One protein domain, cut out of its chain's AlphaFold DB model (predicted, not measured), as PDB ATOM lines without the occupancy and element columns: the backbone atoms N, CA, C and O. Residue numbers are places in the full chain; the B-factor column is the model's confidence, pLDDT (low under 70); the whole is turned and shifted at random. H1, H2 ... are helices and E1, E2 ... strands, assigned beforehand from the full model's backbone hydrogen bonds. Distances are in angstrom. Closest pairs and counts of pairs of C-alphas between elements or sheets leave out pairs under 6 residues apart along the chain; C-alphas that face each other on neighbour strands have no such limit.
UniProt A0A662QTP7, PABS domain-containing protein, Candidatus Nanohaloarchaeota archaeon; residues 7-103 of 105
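What this domain is: This is residues 7 to 103 of the 105 residues of the protein "PABS domain-containing protein" of Candidatus Nanohaloarchaeota archaeon (UniProt A0A662QTP7). A narrow antiparallel sheet of three strands has H1 running along one face and the short H2 on the opposite face, beside edge strand E2; H3 lies off the sheet, next to H1. Between E3 and H2 a long loop swings away from the sheet, and its residues 71 to 77 stick out. The printed part has 97 residues with E1, H1, E2, E3, H2 and H3 along the chain, sheet order E1, E3, E2. The class is mixed, with 45 residues in named elements, under half; the whole is compact, with a radius of gyration of the C-alphas of 14.0 A and spans of 43 by 32 by 20 A.

How they stand to each other: Edge strand E1, residues 7 to 10, is antiparallel to inner strand E3, residues 51 to 58; N 9 and O 55 are within hydrogen-bond range at 3.0 A. H1, residues 23 to 30, is on the sheet at a height of 8.3 A, over E3 and E2, residues 36 to 43; the C-alphas of Arg 27 and Ser 37 are its closest to E2, 5.7 A. E1, H1 and E2 form a split strand-helix-strand unit, two strands running the same way with E3 between them, its crossover right-handed. E2 and E3 form a hairpin; N 40 and O 54 are 2.9 A apart. H2, residues 81 to 87, is over none of the strands; its closest C-alphas to E2 are Ser 87 and Thr 41, 5.0 A. H3, residues 92 to 101, only just touches H1, with 3 pairs of C-alphas within 8 A, the closest Ile 98 and Glu 24, 5.5 A. In H1, H2 and H3 every O i to N i+4 pair is within hydrogen-bond range.

Where its parts are: E1 begins at C-alpha 7 (-34.053, 42.689, -1.837). E2 is 23.0 A long, E3 22.7 A and H3 14.5 A, ending at C-alpha 101 (-22.097, 52.534, 13.511).

The domain as a whole: The C-alphas farthest apart, Asp 73 and Lys 103, are 45.4 A apart. The printed part has no cut; the links E1 to H1 and E3 to H2 are long. Residues 18, 71 to 72 and 101 to 103 are under pLDDT 70.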
ATOM      1  N   PHE A   7     -35.324  42.501  -1.156       96.50
ATOM      2  CA  PHE A   7     -34.053  42.689  -1.837       96.50
ATOM      3  C   PHE A   7     -32.963  41.954  -1.062       96.50
ATOM      4  O   PHE A   7     -32.932  41.991   0.167       96.50
ATOM      5  N   GLN A   8     -32.056  41.300  -1.773       96.19
ATOM      6  CA  GLN A   8     -30.893  40.656  -1.185       96.19
ATOM      7  C   GLN A   8     -29.663  41.046  -1.991       96.19
ATOM      8  O   GLN A   8     -29.711  41.114  -3.217       96.19
ATOM      9  N   THR A   9     -28.573  41.323  -1.285       95.81
ATOM     10  CA  THR A   9     -27.273  41.594  -1.894       95.81
ATOM     11  C   THR A   9     -26.154  40.985  -1.071       95.81
ATOM     12  O   THR A   9     -26.273  40.786   0.143       95.81
ATOM     13  N   ASP A  10     -25.048  40.719  -1.745       93.38
ATOM     14  CA  ASP A  10     -23.780  40.362  -1.135       93.38
ATOM     15  C   ASP A  10     -23.260  41.534  -0.298       93.38
ATOM     16  O   ASP A  10     -23.503  42.703  -0.607       93.38
ATOM     17  N   SER A  11     -22.584  41.231   0.807       91.50
ATOM     18  CA  SER A  11     -21.985  42.242   1.686       91.50
ATOM     19  C   SER A  11     -20.610  41.829   2.219       91.50
ATOM     20  O   SER A  11     -20.158  42.309   3.260       91.50
ATOM     21  N   TYR A  12     -19.944  40.977   1.436       89.06
ATOM     22  CA  TYR A  12     -18.555  40.551   1.566       89.06
ATOM     23  C   TYR A  12     -18.225  39.765   2.843       89.06
ATOM     24  O   TYR A  12     -19.080  39.388   3.644       89.06
ATOM     25  N   MET A  13     -16.949  39.413   2.980       90.56
ATOM     26  CA  MET A  13     -16.451  38.560   4.054       90.56
ATOM     27  C   MET A  13     -16.295  39.348   5.358       90.56
ATOM     28  O   MET A  13     -15.544  40.323   5.379       90.56
ATOM     29  N   PRO A  14     -16.895  38.904   6.476       90.19
ATOM     30  CA  PRO A  14     -16.886  39.675   7.718       90.19
ATOM     31  C   PRO A  14     -15.505  39.941   8.322       90.19
ATOM     32  O   PRO A  14     -15.321  40.924   9.035       90.19
ATOM     33  N   PHE A  15     -14.543  39.056   8.057       88.19
ATOM     34  CA  PHE A  15     -13.197  39.121   8.630       88.19
ATOM     35  C   PHE A  15     -12.295  40.171   7.983       88.19
ATOM     36  O   PHE A  15     -11.244  40.489   8.531       88.19
ATOM     37  N   TYR A  16     -12.684  40.692   6.824       82.75
ATOM     38  CA  TYR A  16     -11.858  41.587   6.034       82.75
ATOM     39  C   TYR A  16     -12.589  42.905   5.826       82.75
ATOM     40  O   TYR A  16     -13.804  42.939   5.644       82.75
ATOM     41  N   GLN A  17     -11.836  43.998   5.843       74.94
ATOM     42  CA  GLN A  17     -12.367  45.319   5.554       74.94
ATOM     43  C   GLN A  17     -11.916  45.719   4.150       74.94
ATOM     44  O   GLN A  17     -10.780  46.142   3.938       74.94
ATOM     45  N   TYR A  18     -12.799  45.528   3.173       67.75
ATOM     46  CA  TYR A  18     -12.552  45.896   1.779       67.75
ATOM     47  C   TYR A  18     -13.028  47.332   1.534       67.75
ATOM     48  O   TYR A  18     -14.042  47.582   0.887       67.75
ATOM     49  N   GLY A  19     -12.304  48.294   2.108       75.25
ATOM     50  CA  GLY A  19     -12.691  49.704   2.061       75.25
ATOM     51  C   GLY A  19     -13.956  49.989   2.876       75.25
ATOM     52  O   GLY A  19     -14.126  49.456   3.969       75.25
ATOM     53  N   ASN A  20     -14.830  50.849   2.345       74.88
ATOM     54  CA  ASN A  20     -16.002  51.370   3.065       74.88
ATOM     55  C   ASN A  20     -17.313  50.628   2.754       74.88
ATOM     56  O   ASN A  20     -18.354  51.006   3.284       74.88
ATOM     57  N   ILE A  21     -17.292  49.634   1.857       82.25
ATOM     58  CA  ILE A  21     -18.490  48.896   1.435       82.25
ATOM     59  C   ILE A  21     -18.419  47.491   2.021       82.25
ATOM     60  O   ILE A  21     -17.763  46.601   1.485       82.25
ATOM     61  N   ASP A  22     -19.116  47.299   3.132       90.94
ATOM     62  CA  ASP A  22     -19.250  46.022   3.822       90.94
ATOM     63  C   ASP A  22     -20.701  45.810   4.292       90.94
ATOM     64  O   ASP A  22     -21.633  46.498   3.854       90.94
ATOM     65  N   TYR A  23     -20.915  44.822   5.158       93.69
ATOM     66  CA  TYR A  23     -22.228  44.468   5.691       93.69
ATOM     67  C   TYR A  23     -22.850  45.530   6.600       93.69
ATOM     68  O   TYR A  23     -24.074  45.596   6.669       93.69
ATOM     69  N   GLU A  24     -22.070  46.393   7.248       92.50
ATOM     70  CA  GLU A  24     -22.614  47.509   8.034       92.50
ATOM     71  C   GLU A  24     -23.118  48.597   7.104       92.50
ATOM     72  O   GLU A  24     -24.306  48.935   7.116       92.50
ATOM     73  N   TYR A  25     -22.238  49.044   6.205       92.75
ATOM     74  CA  TYR A  25     -22.568  50.067   5.226       92.75
ATOM     75  C   TYR A  25     -23.793  49.672   4.398       92.75
ATOM     76  O   TYR A  25     -24.749  50.443   4.285       92.75
ATOM     77  N   THR A  26     -23.787  48.455   3.846       94.31
ATOM     78  CA  THR A  26     -24.869  47.949   2.994       94.31
ATOM     79  C   THR A  26     -26.185  47.885   3.764       94.31
ATOM     80  O   THR A  26     -27.206  48.391   3.289       94.31
ATOM     81  N   ARG A  27     -26.160  47.349   4.991       95.38
ATOM     82  CA  ARG A  27     -27.331  47.305   5.872       95.38
ATOM     83  C   ARG A  27     -27.893  48.699   6.141       95.38
ATOM     84  O   ARG A  27     -29.111  48.870   6.029       95.38
ATOM     85  N   LYS A  28     -27.047  49.685   6.453       94.50
ATOM     86  CA  LYS A  28     -27.463  51.073   6.713       94.50
ATOM     87  C   LYS A  28     -27.985  51.786   5.472       94.50
ATOM     88  O   LYS A  28     -28.920  52.575   5.575       94.50
ATOM     89  N   GLN A  29     -27.415  51.543   4.292       95.25
ATOM     90  CA  GLN A  29     -27.963  52.133   3.068       95.25
ATOM     91  C   GLN A  29     -29.356  51.582   2.772       95.25
ATOM     92  O   GLN A  29     -30.261  52.351   2.452       95.25
ATOM     93  N   LEU A  30     -29.553  50.273   2.934       95.69
ATOM     94  CA  LEU A  30     -30.845  49.645   2.679       95.69
ATOM     95  C   LEU A  30     -31.897  50.015   3.733       95.69
ATOM     96  O   LEU A  30     -33.059  50.197   3.379       95.69
ATOM     97  N   SER A  31     -31.522  50.240   4.996       95.69
ATOM     98  CA  SER A  31     -32.484  50.657   6.030       95.69
ATOM     99  C   SER A  31     -33.112  52.035   5.782       95.69
ATOM    100  O   SER A  31     -34.103  52.370   6.418       95.69
ATOM    101  N   LYS A  32     -32.576  52.840   4.852       95.44
ATOM    102  CA  LYS A  32     -33.199  54.103   4.412       95.44
ATOM    103  C   LYS A  32     -34.446  53.889   3.548       95.44
ATOM    104  O   LYS A  32     -35.255  54.802   3.423       95.44
ATOM    105  N   TYR A  33     -34.582  52.713   2.936       94.62
ATOM    106  CA  TYR A  33     -35.632  52.409   1.956       94.62
ATOM    107  C   TYR A  33     -36.514  51.219   2.354       94.62
ATOM    108  O   TYR A  33     -37.600  51.046   1.800       94.62
ATOM    109  N   PHE A  34     -36.054  50.391   3.294       96.81
ATOM    110  CA  PHE A  34     -36.735  49.182   3.744       96.81
ATOM    111  C   PHE A  34     -36.976  49.222   5.252       96.81
ATOM    112  O   PHE A  34     -36.102  49.634   6.013       96.81
ATOM    113  N   LEU A  35     -38.144  48.735   5.683       95.88
ATOM    114  CA  LEU A  35     -38.499  48.637   7.106       95.88
ATOM    115  C   LEU A  35     -37.631  47.616   7.848       95.88
ATOM    116  O   LEU A  35     -37.370  47.756   9.039       95.88
ATOM    117  N   ILE A  36     -37.180  46.583   7.139       97.69
ATOM    118  CA  ILE A  36     -36.354  45.508   7.674       97.69
ATOM    119  C   ILE A  36     -35.060  45.488   6.867       97.69
ATOM    120  O   ILE A  36     -35.097  45.395   5.646       97.69
ATOM    121  N   SER A  37     -33.917  45.559   7.550       97.38
ATOM    122  CA  SER A  37     -32.584  45.415   6.956       97.38
ATOM    123  C   SER A  37     -31.706  44.607   7.911       97.38
ATOM    124  O   SER A  37     -31.360  45.069   9.007       97.38
ATOM    125  N   LYS A  38     -31.405  43.363   7.531       97.38
ATOM    126  CA  LYS A  38     -30.707  42.375   8.362       97.38
ATOM    127  C   LYS A  38     -29.527  41.779   7.615       97.38
ATOM    128  O   LYS A  38     -29.622  41.469   6.432       97.38
ATOM    129  N   VAL A  39     -28.435  41.574   8.342       97.62
ATOM    130  CA  VAL A  39     -27.284  40.820   7.849       97.62
ATOM    131  C   VAL A  39     -27.485  39.354   8.212       97.62
ATOM    132  O   VAL A  39     -27.915  39.050   9.324       97.62
ATOM    133  N   TYR A  40     -27.167  38.462   7.284       97.94
ATOM    134  CA  TYR A  40     -27.050  37.031   7.542       97.94
ATOM    135  C   TYR A  40     -25.748  36.502   6.961       97.94
ATOM    136  O   TYR A  40     -25.116  37.140   6.118       97.94
ATOM    137  N   THR A  41     -25.329  35.334   7.433       97.25
ATOM    138  CA  THR A  41     -24.074  34.716   7.015       97.25
ATOM    139  C   THR A  41     -24.283  33.305   6.496       97.25
ATOM    140  O   THR A  41     -25.177  32.586   6.936       97.25
ATOM    141  N   ALA A  42     -23.431  32.892   5.566       96.19
ATOM    142  CA  ALA A  42     -23.345  31.505   5.140       96.19
ATOM    143  C   ALA A  42     -21.887  31.054   5.098       96.19
ATOM    144  O   ALA A  42     -20.977  31.839   4.813       96.19
ATOM    145  N   THR A  43     -21.672  29.767   5.360       95.25
ATOM    146  CA  THR A  43     -20.376  29.140   5.153       95.25
ATOM    147  C   THR A  43     -20.216  28.802   3.675       95.25
ATOM    148  O   THR A  43     -20.929  27.953   3.145       95.25
ATOM    149  N   ILE A  44     -19.265  29.452   3.008       91.94
ATOM    150  CA  ILE A  44     -18.957  29.250   1.591       91.94
ATOM    151  C   ILE A  44     -17.506  28.793   1.495       91.94
ATOM    152  O   ILE A  44     -16.584  29.574   1.719       91.94
ATOM    153  N   SER A  45     -17.295  27.514   1.179       86.94
ATOM    154  CA  SER A  45     -15.973  26.870   1.233       86.94
ATOM    155  C   SER A  45     -14.929  27.502   0.309       86.94
ATOM    156  O   SER A  45     -13.746  27.473   0.641       86.94
ATOM    157  N   SER A  46     -15.357  28.079  -0.815       87.62
ATOM    158  CA  SER A  46     -14.503  28.778  -1.780       87.62
ATOM    159  C   SER A  46     -14.197  30.231  -1.404       87.62
ATOM    160  O   SER A  46     -13.283  30.819  -1.976       87.62
ATOM    161  N   SER A  47     -14.928  30.820  -0.450       80.19
ATOM    162  CA  SER A  47     -14.664  32.180   0.025       80.19
ATOM    163  C   SER A  47     -13.450  32.188   0.959       80.19
ATOM    164  O   SER A  47     -13.377  31.342   1.860       80.19
ATOM    165  N   PRO A  48     -12.530  33.166   0.857       79.25
ATOM    166  CA  PRO A  48     -11.500  33.339   1.874       79.25
ATOM    167  C   PRO A  48     -12.155  33.569   3.248       79.25
ATOM    168  O   PRO A  48     -13.209  34.195   3.361       79.25
ATOM    169  N   GLY A  49     -11.603  32.959   4.298       83.75
ATOM    170  CA  GLY A  49     -12.209  32.951   5.637       83.75
ATOM    171  C   GLY A  49     -13.484  32.102   5.787       83.75
ATOM    172  O   GLY A  49     -13.971  31.954   6.903       83.75
ATOM    173  N   ARG A  50     -14.009  31.511   4.704       89.38
ATOM    174  CA  ARG A  50     -15.169  30.599   4.647       89.38
ATOM    175  C   ARG A  50     -16.504  31.148   5.151       89.38
ATOM    176  O   ARG A  50     -17.501  30.455   5.001       89.38
ATOM    177  N   LEU A  51     -16.556  32.351   5.714       92.62
ATOM    178  CA  LEU A  51     -17.778  33.027   6.140       92.62
ATOM    179  C   LEU A  51     -18.044  34.200   5.204       92.62
ATOM    180  O   LEU A  51     -17.189  35.071   5.039       92.62
ATOM    181  N   PHE A  52     -19.232  34.228   4.617       94.38
ATOM    182  CA  PHE A  52     -19.661  35.304   3.738       94.38
ATOM    183  C   PHE A  52     -20.926  35.943   4.297       94.38
ATOM    184  O   PHE A  52     -21.826  35.223   4.736       94.38
ATOM    185  N   ALA A  53     -20.981  37.275   4.311       95.25
ATOM    186  CA  ALA A  53     -22.155  38.016   4.736       95.25
ATOM    187  C   ALA A  53     -22.965  38.514   3.546       95.25
ATOM    188  O   ALA A  53     -22.449  38.900   2.496       95.25
ATOM    189  N   PHE A  54     -24.263  38.557   3.776       96.69
ATOM    190  CA  PHE A  54     -25.265  39.068   2.870       96.69
ATOM    191  C   PHE A  54     -26.171  40.006   3.651       96.69
ATOM    192  O   PHE A  54     -26.359  39.841   4.858       96.69
ATOM    193  N   THR A  55     -26.782  40.954   2.955       97.44
ATOM    194  CA  THR A  55     -27.818  41.805   3.527       97.44
ATOM    195  C   THR A  55     -29.147  41.496   2.862       97.44
ATOM    196  O   THR A  55     -29.276  41.580   1.641       97.44
ATOM    197  N   LEU A  56     -30.140  41.157   3.679       97.94
ATOM    198  CA  LEU A  56     -31.537  41.053   3.288       97.94
ATOM    199  C   LEU A  56     -32.262  42.320   3.726       97.94
ATOM    200  O   LEU A  56     -32.255  42.679   4.904       97.94
ATOM    201  N   ALA A  57     -32.930  42.963   2.778       97.75
ATOM    202  CA  ALA A  57     -33.808  44.090   3.018       97.75
ATOM    203  C   ALA A  57     -35.234  43.753   2.578       97.75
ATOM    204  O   ALA A  57     -35.456  43.149   1.534       97.75
ATOM    205  N   SER A  58     -36.218  44.101   3.395       97.69
ATOM    206  CA  SER A  58     -37.606  43.704   3.187       97.69
ATOM    207  C   SER A  58     -38.545  44.821   3.606       97.69
ATOM    208  O   SER A  58     -38.337  45.494   4.619       97.69
ATOM    209  N   LYS A  59     -39.586  45.040   2.802       96.69
ATOM    210  CA  LYS A  59     -40.644  45.998   3.132       96.69
ATOM    211  C   LYS A  59     -41.657  45.441   4.131       96.69
ATOM    212  O   LYS A  59     -42.351  46.233   4.752       96.69
ATOM    213  N   LYS A  60     -41.752  44.114   4.288       96.00
ATOM    214  CA  LYS A  60     -42.828  43.477   5.069       96.00
ATOM    215  C   LYS A  60     -42.398  42.252   5.859       96.00
ATOM    216  O   LYS A  60     -42.673  42.182   7.047       96.00
ATOM    217  N   PHE A  61     -41.749  41.293   5.206       95.88
ATOM    218  CA  PHE A  61     -41.450  39.993   5.803       95.88
ATOM    219  C   PHE A  61     -40.130  40.014   6.576       95.88
ATOM    220  O   PHE A  61     -39.081  40.317   5.999       95.88
ATOM    221  N   ASP A  62     -40.176  39.672   7.861       96.44
ATOM    222  CA  ASP A  62     -39.015  39.428   8.708       96.44
ATOM    223  C   ASP A  62     -38.549  37.975   8.513       96.44
ATOM    224  O   ASP A  62     -39.277  37.043   8.865       96.44
ATOM    225  N   PRO A  63     -37.326  37.740   8.001       94.94
ATOM    226  CA  PRO A  63     -36.856  36.390   7.700       94.94
ATOM    227  C   PRO A  63     -36.731  35.488   8.936       94.94
ATOM    228  O   PRO A  63     -36.691  34.272   8.781       94.94
ATOM    229  N   GLU A  64     -36.669  36.037  10.150       94.19
ATOM    230  CA  GLU A  64     -36.583  35.252  11.388       94.19
ATOM    231  C   GLU A  64     -37.955  34.939  11.999       94.19
ATOM    232  O   GLU A  64     -38.046  34.048  12.843       94.19
ATOM    233  N   LYS A  65     -39.011  35.666  11.606       94.81
ATOM    234  CA  LYS A  65     -40.356  35.551  12.203       94.81
ATOM    235  C   LYS A  65     -41.394  35.005  11.232       94.81
ATOM    236  O   LYS A  65     -42.247  34.223  11.631       94.81
ATOM    237  N   ASP A  66     -41.288  35.386   9.963       94.19
ATOM    238  CA  ASP A  66     -42.274  35.083   8.923       94.19
ATOM    239  C   ASP A  66     -41.862  33.890   8.051       94.19
ATOM    240  O   ASP A  66     -42.430  33.665   6.977       94.19
ATOM    241  N   LEU A  67     -40.873  33.107   8.499       88.19
ATOM    242  CA  LEU A  67     -40.485  31.869   7.836       88.19
ATOM    243  C   LEU A  67     -41.643  30.868   7.924       88.19
ATOM    244  O   LEU A  67     -41.872  30.228   8.952       88.19
ATOM    245  N   LYS A  68     -42.370  30.727   6.818       83.75
ATOM    246  CA  LYS A  68     -43.394  29.694   6.673       83.75
ATOM    247  C   LYS A  68     -42.734  28.327   6.530       83.75
ATOM    248  O   LYS A  68     -41.570  28.215   6.154       83.75
ATOM    249  N   TYR A  69     -43.479  27.275   6.845       72.62
ATOM    250  CA  TYR A  69     -43.047  25.934   6.480       72.62
ATOM    251  C   TYR A  69     -42.976  25.862   4.955       72.62
ATOM    252  O   TYR A  69     -43.973  26.114   4.279       72.62
ATOM    253  N   PHE A  70     -41.792  25.577   4.427       71.62
ATOM    254  CA  PHE A  70     -41.619  25.319   3.010       71.62
ATOM    255  C   PHE A  70     -41.407  23.822   2.841       71.62
ATOM    256  O   PHE A  70     -40.328  23.310   3.141       71.62
ATOM    257  N   ASP A  71     -42.451  23.135   2.385       63.34
ATOM    258  CA  ASP A  71     -42.349  21.762   1.904       63.34
ATOM    259  C   ASP A  71     -41.849  21.818   0.460       63.34
ATOM    260  O   ASP A  71     -42.609  21.752  -0.508       63.34
ATOM    261  N   PHE A  72     -40.565  22.131   0.302       65.62
ATOM    262  CA  PHE A  72     -39.941  22.015  -1.001       65.62
ATOM    263  C   PHE A  72     -39.689  20.531  -1.240       65.62
ATOM    264  O   PHE A  72     -38.950  19.913  -0.475       65.62
ATOM    265  N   ASP A  73     -40.205  19.986  -2.341       79.38
ATOM    266  CA  ASP A  73     -39.795  18.674  -2.865       79.38
ATOM    267  C   ASP A  73     -38.369  18.749  -3.462       79.38
ATOM    268  O   ASP A  73     -38.081  18.372  -4.596       79.38
ATOM    269  N   ILE A  74     -37.457  19.381  -2.717       84.62
ATOM    270  CA  ILE A  74     -36.087  19.692  -3.093       84.62
ATOM    271  C   ILE A  74     -35.192  19.189  -1.973       84.62
ATOM    272  O   ILE A  74     -35.147  19.733  -0.869       84.62
ATOM    273  N   LYS A  75     -34.398  18.171  -2.292       88.75
ATOM    274  CA  LYS A  75     -33.355  17.680  -1.397       88.75
ATOM    275  C   LYS A  75     -32.192  18.674  -1.352       88.75
ATOM    276  O   LYS A  75     -31.401  18.765  -2.292       88.75
ATOM    277  N   THR A  76     -32.058  19.403  -0.250       91.25
ATOM    278  CA  THR A  76     -30.961  20.354  -0.031       91.25
ATOM    279  C   THR A  76     -29.723  19.671   0.564       91.25
ATOM    280  O   THR A  76     -29.804  18.638   1.226       91.25
ATOM    281  N   LYS A  77     -28.540  20.254   0.322       93.00
ATOM    282  CA  LYS A  77     -27.257  19.812   0.914       93.00
ATOM    283  C   LYS A  77     -26.745  20.724   2.037       93.00
ATOM    284  O   LYS A  77     -25.748  20.398   2.667       93.00
ATOM    285  N   TYR A  78     -27.379  21.880   2.240       93.12
ATOM    286  CA  TYR A  78     -26.924  22.917   3.175       93.12
ATOM    287  C   TYR A  78     -28.104  23.592   3.874       93.12
ATOM    288  O   TYR A  78     -28.199  23.580   5.096       93.12
ATOM    289  N   TYR A  79     -29.028  24.161   3.096       92.38
ATOM    290  CA  TYR A  79     -30.168  24.889   3.642       92.38
ATOM    291  C   TYR A  79     -31.147  23.951   4.352       92.38
ATOM    292  O   TYR A  79     -31.610  22.972   3.774       92.38
ATOM    293  N   ASN A  80     -31.507  24.287   5.580       91.12
ATOM    294  CA  ASN A  80     -32.656  23.749   6.295       91.12
ATOM    295  C   ASN A  80     -33.192  24.852   7.222       91.12
ATOM    296  O   ASN A  80     -32.590  25.924   7.328       91.12
ATOM    297  N   LYS A  81     -34.322  24.600   7.889       90.31
ATOM    298  CA  LYS A  81     -34.986  25.589   8.751       90.31
ATOM    299  C   LYS A  81     -34.069  26.135   9.853       90.31
ATOM    300  O   LYS A  81     -34.060  27.341  10.101       90.31
ATOM    301  N   ASP A  82     -33.282  25.271  10.481       92.62
ATOM    302  CA  ASP A  82     -32.412  25.662  11.589       92.62
ATOM    303  C   ASP A  82     -31.222  26.480  11.088       92.62
ATOM    304  O   ASP A  82     -30.889  27.510  11.670       92.62
ATOM    305  N   ILE A  83     -30.639  26.088   9.949       95.12
ATOM    306  CA  ILE A  83     -29.582  26.848   9.272       95.12
ATOM    307  C   ILE A  83     -30.093  28.216   8.818       95.12
ATOM    308  O   ILE A  83     -29.371  29.202   8.961       95.12
ATOM    309  N   HIS A  84     -31.333  28.314   8.329       94.94
ATOM    310  CA  HIS A  84     -31.949  29.600   7.998       94.94
ATOM    311  C   HIS A  84     -31.961  30.519   9.215       94.94
ATOM    312  O   HIS A  84     -31.430  31.621   9.145       94.94
ATOM    313  N   PHE A  85     -32.509  30.065  10.343       95.25
ATOM    314  CA  PHE A  85     -32.579  30.885  11.552       95.25
ATOM    315  C   PHE A  85     -31.188  31.227  12.103       95.25
ATOM    316  O   PHE A  85     -30.916  32.384  12.428       95.25
ATOM    317  N   ALA A  86     -30.290  30.242  12.164       96.94
ATOM    318  CA  ALA A  86     -28.925  30.423  12.640       96.94
ATOM    319  C   ALA A  86     -28.130  31.412  11.775       96.94
ATOM    320  O   ALA A  86     -27.311  32.151  12.313       96.94
ATOM    321  N   SER A  87     -28.401  31.497  10.468       97.62
ATOM    322  CA  SER A  87     -27.692  32.416   9.565       97.62
ATOM    323  C   SER A  87     -27.831  33.892   9.959       97.62
ATOM    324  O   SER A  87     -26.911  34.674   9.717       97.62
ATOM    325  N   PHE A  88     -28.937  34.269  10.613       97.62
ATOM    326  CA  PHE A  88     -29.189  35.624  11.119       97.62
ATOM    327  C   PHE A  88     -28.611  35.863  12.525       97.62
ATOM    328  O   PHE A  88     -28.674  36.980  13.042       97.62
ATOM    329  N   LYS A  89     -28.031  34.841  13.169       97.44
ATOM    330  CA  LYS A  89     -27.351  34.968  14.466       97.44
ATOM    331  C   LYS A  89     -25.876  35.259  14.235       97.44
ATOM    332  O   LYS A  89     -25.074  34.373  13.957       97.44
ATOM    333  N   LEU A  90     -25.535  36.540  14.314       97.00
ATOM    334  CA  LEU A  90     -24.206  37.019  13.961       97.00
ATOM    335  C   LEU A  90     -23.184  36.766  15.082       97.00
ATOM    336  O   LEU A  90     -23.520  36.904  16.260       97.00
ATOM    337  N   PRO A  91     -21.917  36.473  14.739       95.62
ATOM    338  CA  PRO A  91     -20.814  36.509  15.691       95.62
ATOM    339  C   PRO A  91     -20.675  37.873  16.377       95.62
ATOM    340  O   PRO A  91     -20.929  38.920  15.775       95.62
ATOM    341  N   GLN A  92     -20.172  37.866  17.613       95.44
ATOM    342  CA  GLN A  92     -20.082  39.061  18.457       95.44
ATOM    343  C   GLN A  92     -19.322  40.225  17.797       95.44
ATOM    344  O   GLN A  92     -19.776  41.364  17.862       95.44
ATOM    345  N   PHE A  93     -18.220  39.958  17.089       93.25
ATOM    346  CA  PHE A  93     -17.450  41.017  16.425       93.25
ATOM    347  C   PHE A  93     -18.256  41.748  15.334       93.25
ATOM    348  O   PHE A  93     -18.079  42.949  15.141       93.25
ATOM    349  N   MET A  94     -19.159  41.051  14.630       94.75
ATOM    350  CA  MET A  94     -20.029  41.676  13.629       94.75
ATOM    351  C   MET A  94     -21.077  42.555  14.307       94.75
ATOM    352  O   MET A  94     -21.312  43.680  13.869       94.75
ATOM    353  N   ILE A  95     -21.670  42.062  15.401       95.19
ATOM    354  CA  ILE A  95     -22.639  42.807  16.215       95.19
ATOM    355  C   ILE A  95     -22.007  44.100  16.737       95.19
ATOM    356  O   ILE A  95     -22.612  45.167  16.656       95.19
ATOM    357  N   GLU A  96     -20.783  44.026  17.254       93.75
ATOM    358  CA  GLU A  96     -20.071  45.189  17.779       93.75
ATOM    359  C   GLU A  96     -19.821  46.250  16.721       93.75
ATOM    360  O   GLU A  96     -20.004  47.435  17.000       93.75
ATOM    361  N   ARG A  97     -19.424  45.851  15.512       91.25
ATOM    362  CA  ARG A  97     -19.185  46.805  14.434       91.25
ATOM    363  C   ARG A  97     -20.498  47.463  13.959       91.25
ATOM    364  O   ARG A  97     -20.585  48.691  13.972       91.25
ATOM    365  N   ILE A  98     -21.574  46.683  13.773       91.69
ATOM    366  CA  ILE A  98     -22.938  47.207  13.510       91.69
ATOM    367  C   ILE A  98     -23.403  48.176  14.606       91.69
ATOM    368  O   ILE A  98     -24.029  49.196  14.327       91.69
ATOM    369  N   ASN A  99     -23.104  47.895  15.872       89.31
ATOM    370  CA  ASN A  99     -23.519  48.761  16.973       89.31
ATOM    371  C   ASN A  99     -22.664  50.026  17.109       89.31
ATOM    372  O   ASN A  99     -23.187  51.058  17.531       89.31
ATOM    373  N   LYS A 100     -21.370  49.973  16.767       81.75
ATOM    374  CA  LYS A 100     -20.502  51.162  16.723       81.75
ATOM    375  C   LYS A 100     -21.007  52.170  15.695       81.75
ATOM    376  O   LYS A 100     -21.044  53.359  15.994       81.75
ATOM    377  N   GLU A 101     -21.472  51.699  14.542       64.62
ATOM    378  CA  GLU A 101     -22.097  52.534  13.511       64.62
ATOM    379  C   GLU A 101     -23.308  53.328  14.035       64.62
ATOM    380  O   GLU A 101     -23.468  54.503  13.700       64.62
ATOM    381  N   ASN A 102     -24.141  52.723  14.889       59.34
ATOM    382  CA  ASN A 102     -25.329  53.380  15.449       59.34
ATOM    383  C   ASN A 102     -24.998  54.484  16.472       59.34
ATOM    384  O   ASN A 102     -25.882  55.259  16.821       59.34
ATOM    385  N   LYS A 103     -23.754  54.549  16.970       56.12
ATOM    386  CA  LYS A 103     -23.299  55.545  17.960       56.12
ATOM    387  C   LYS A 103     -22.611  56.765  17.341       56.12
ATOM    388  O   LYS A 103     -22.197  57.655  18.075       56.12
TER     389      LYS A 103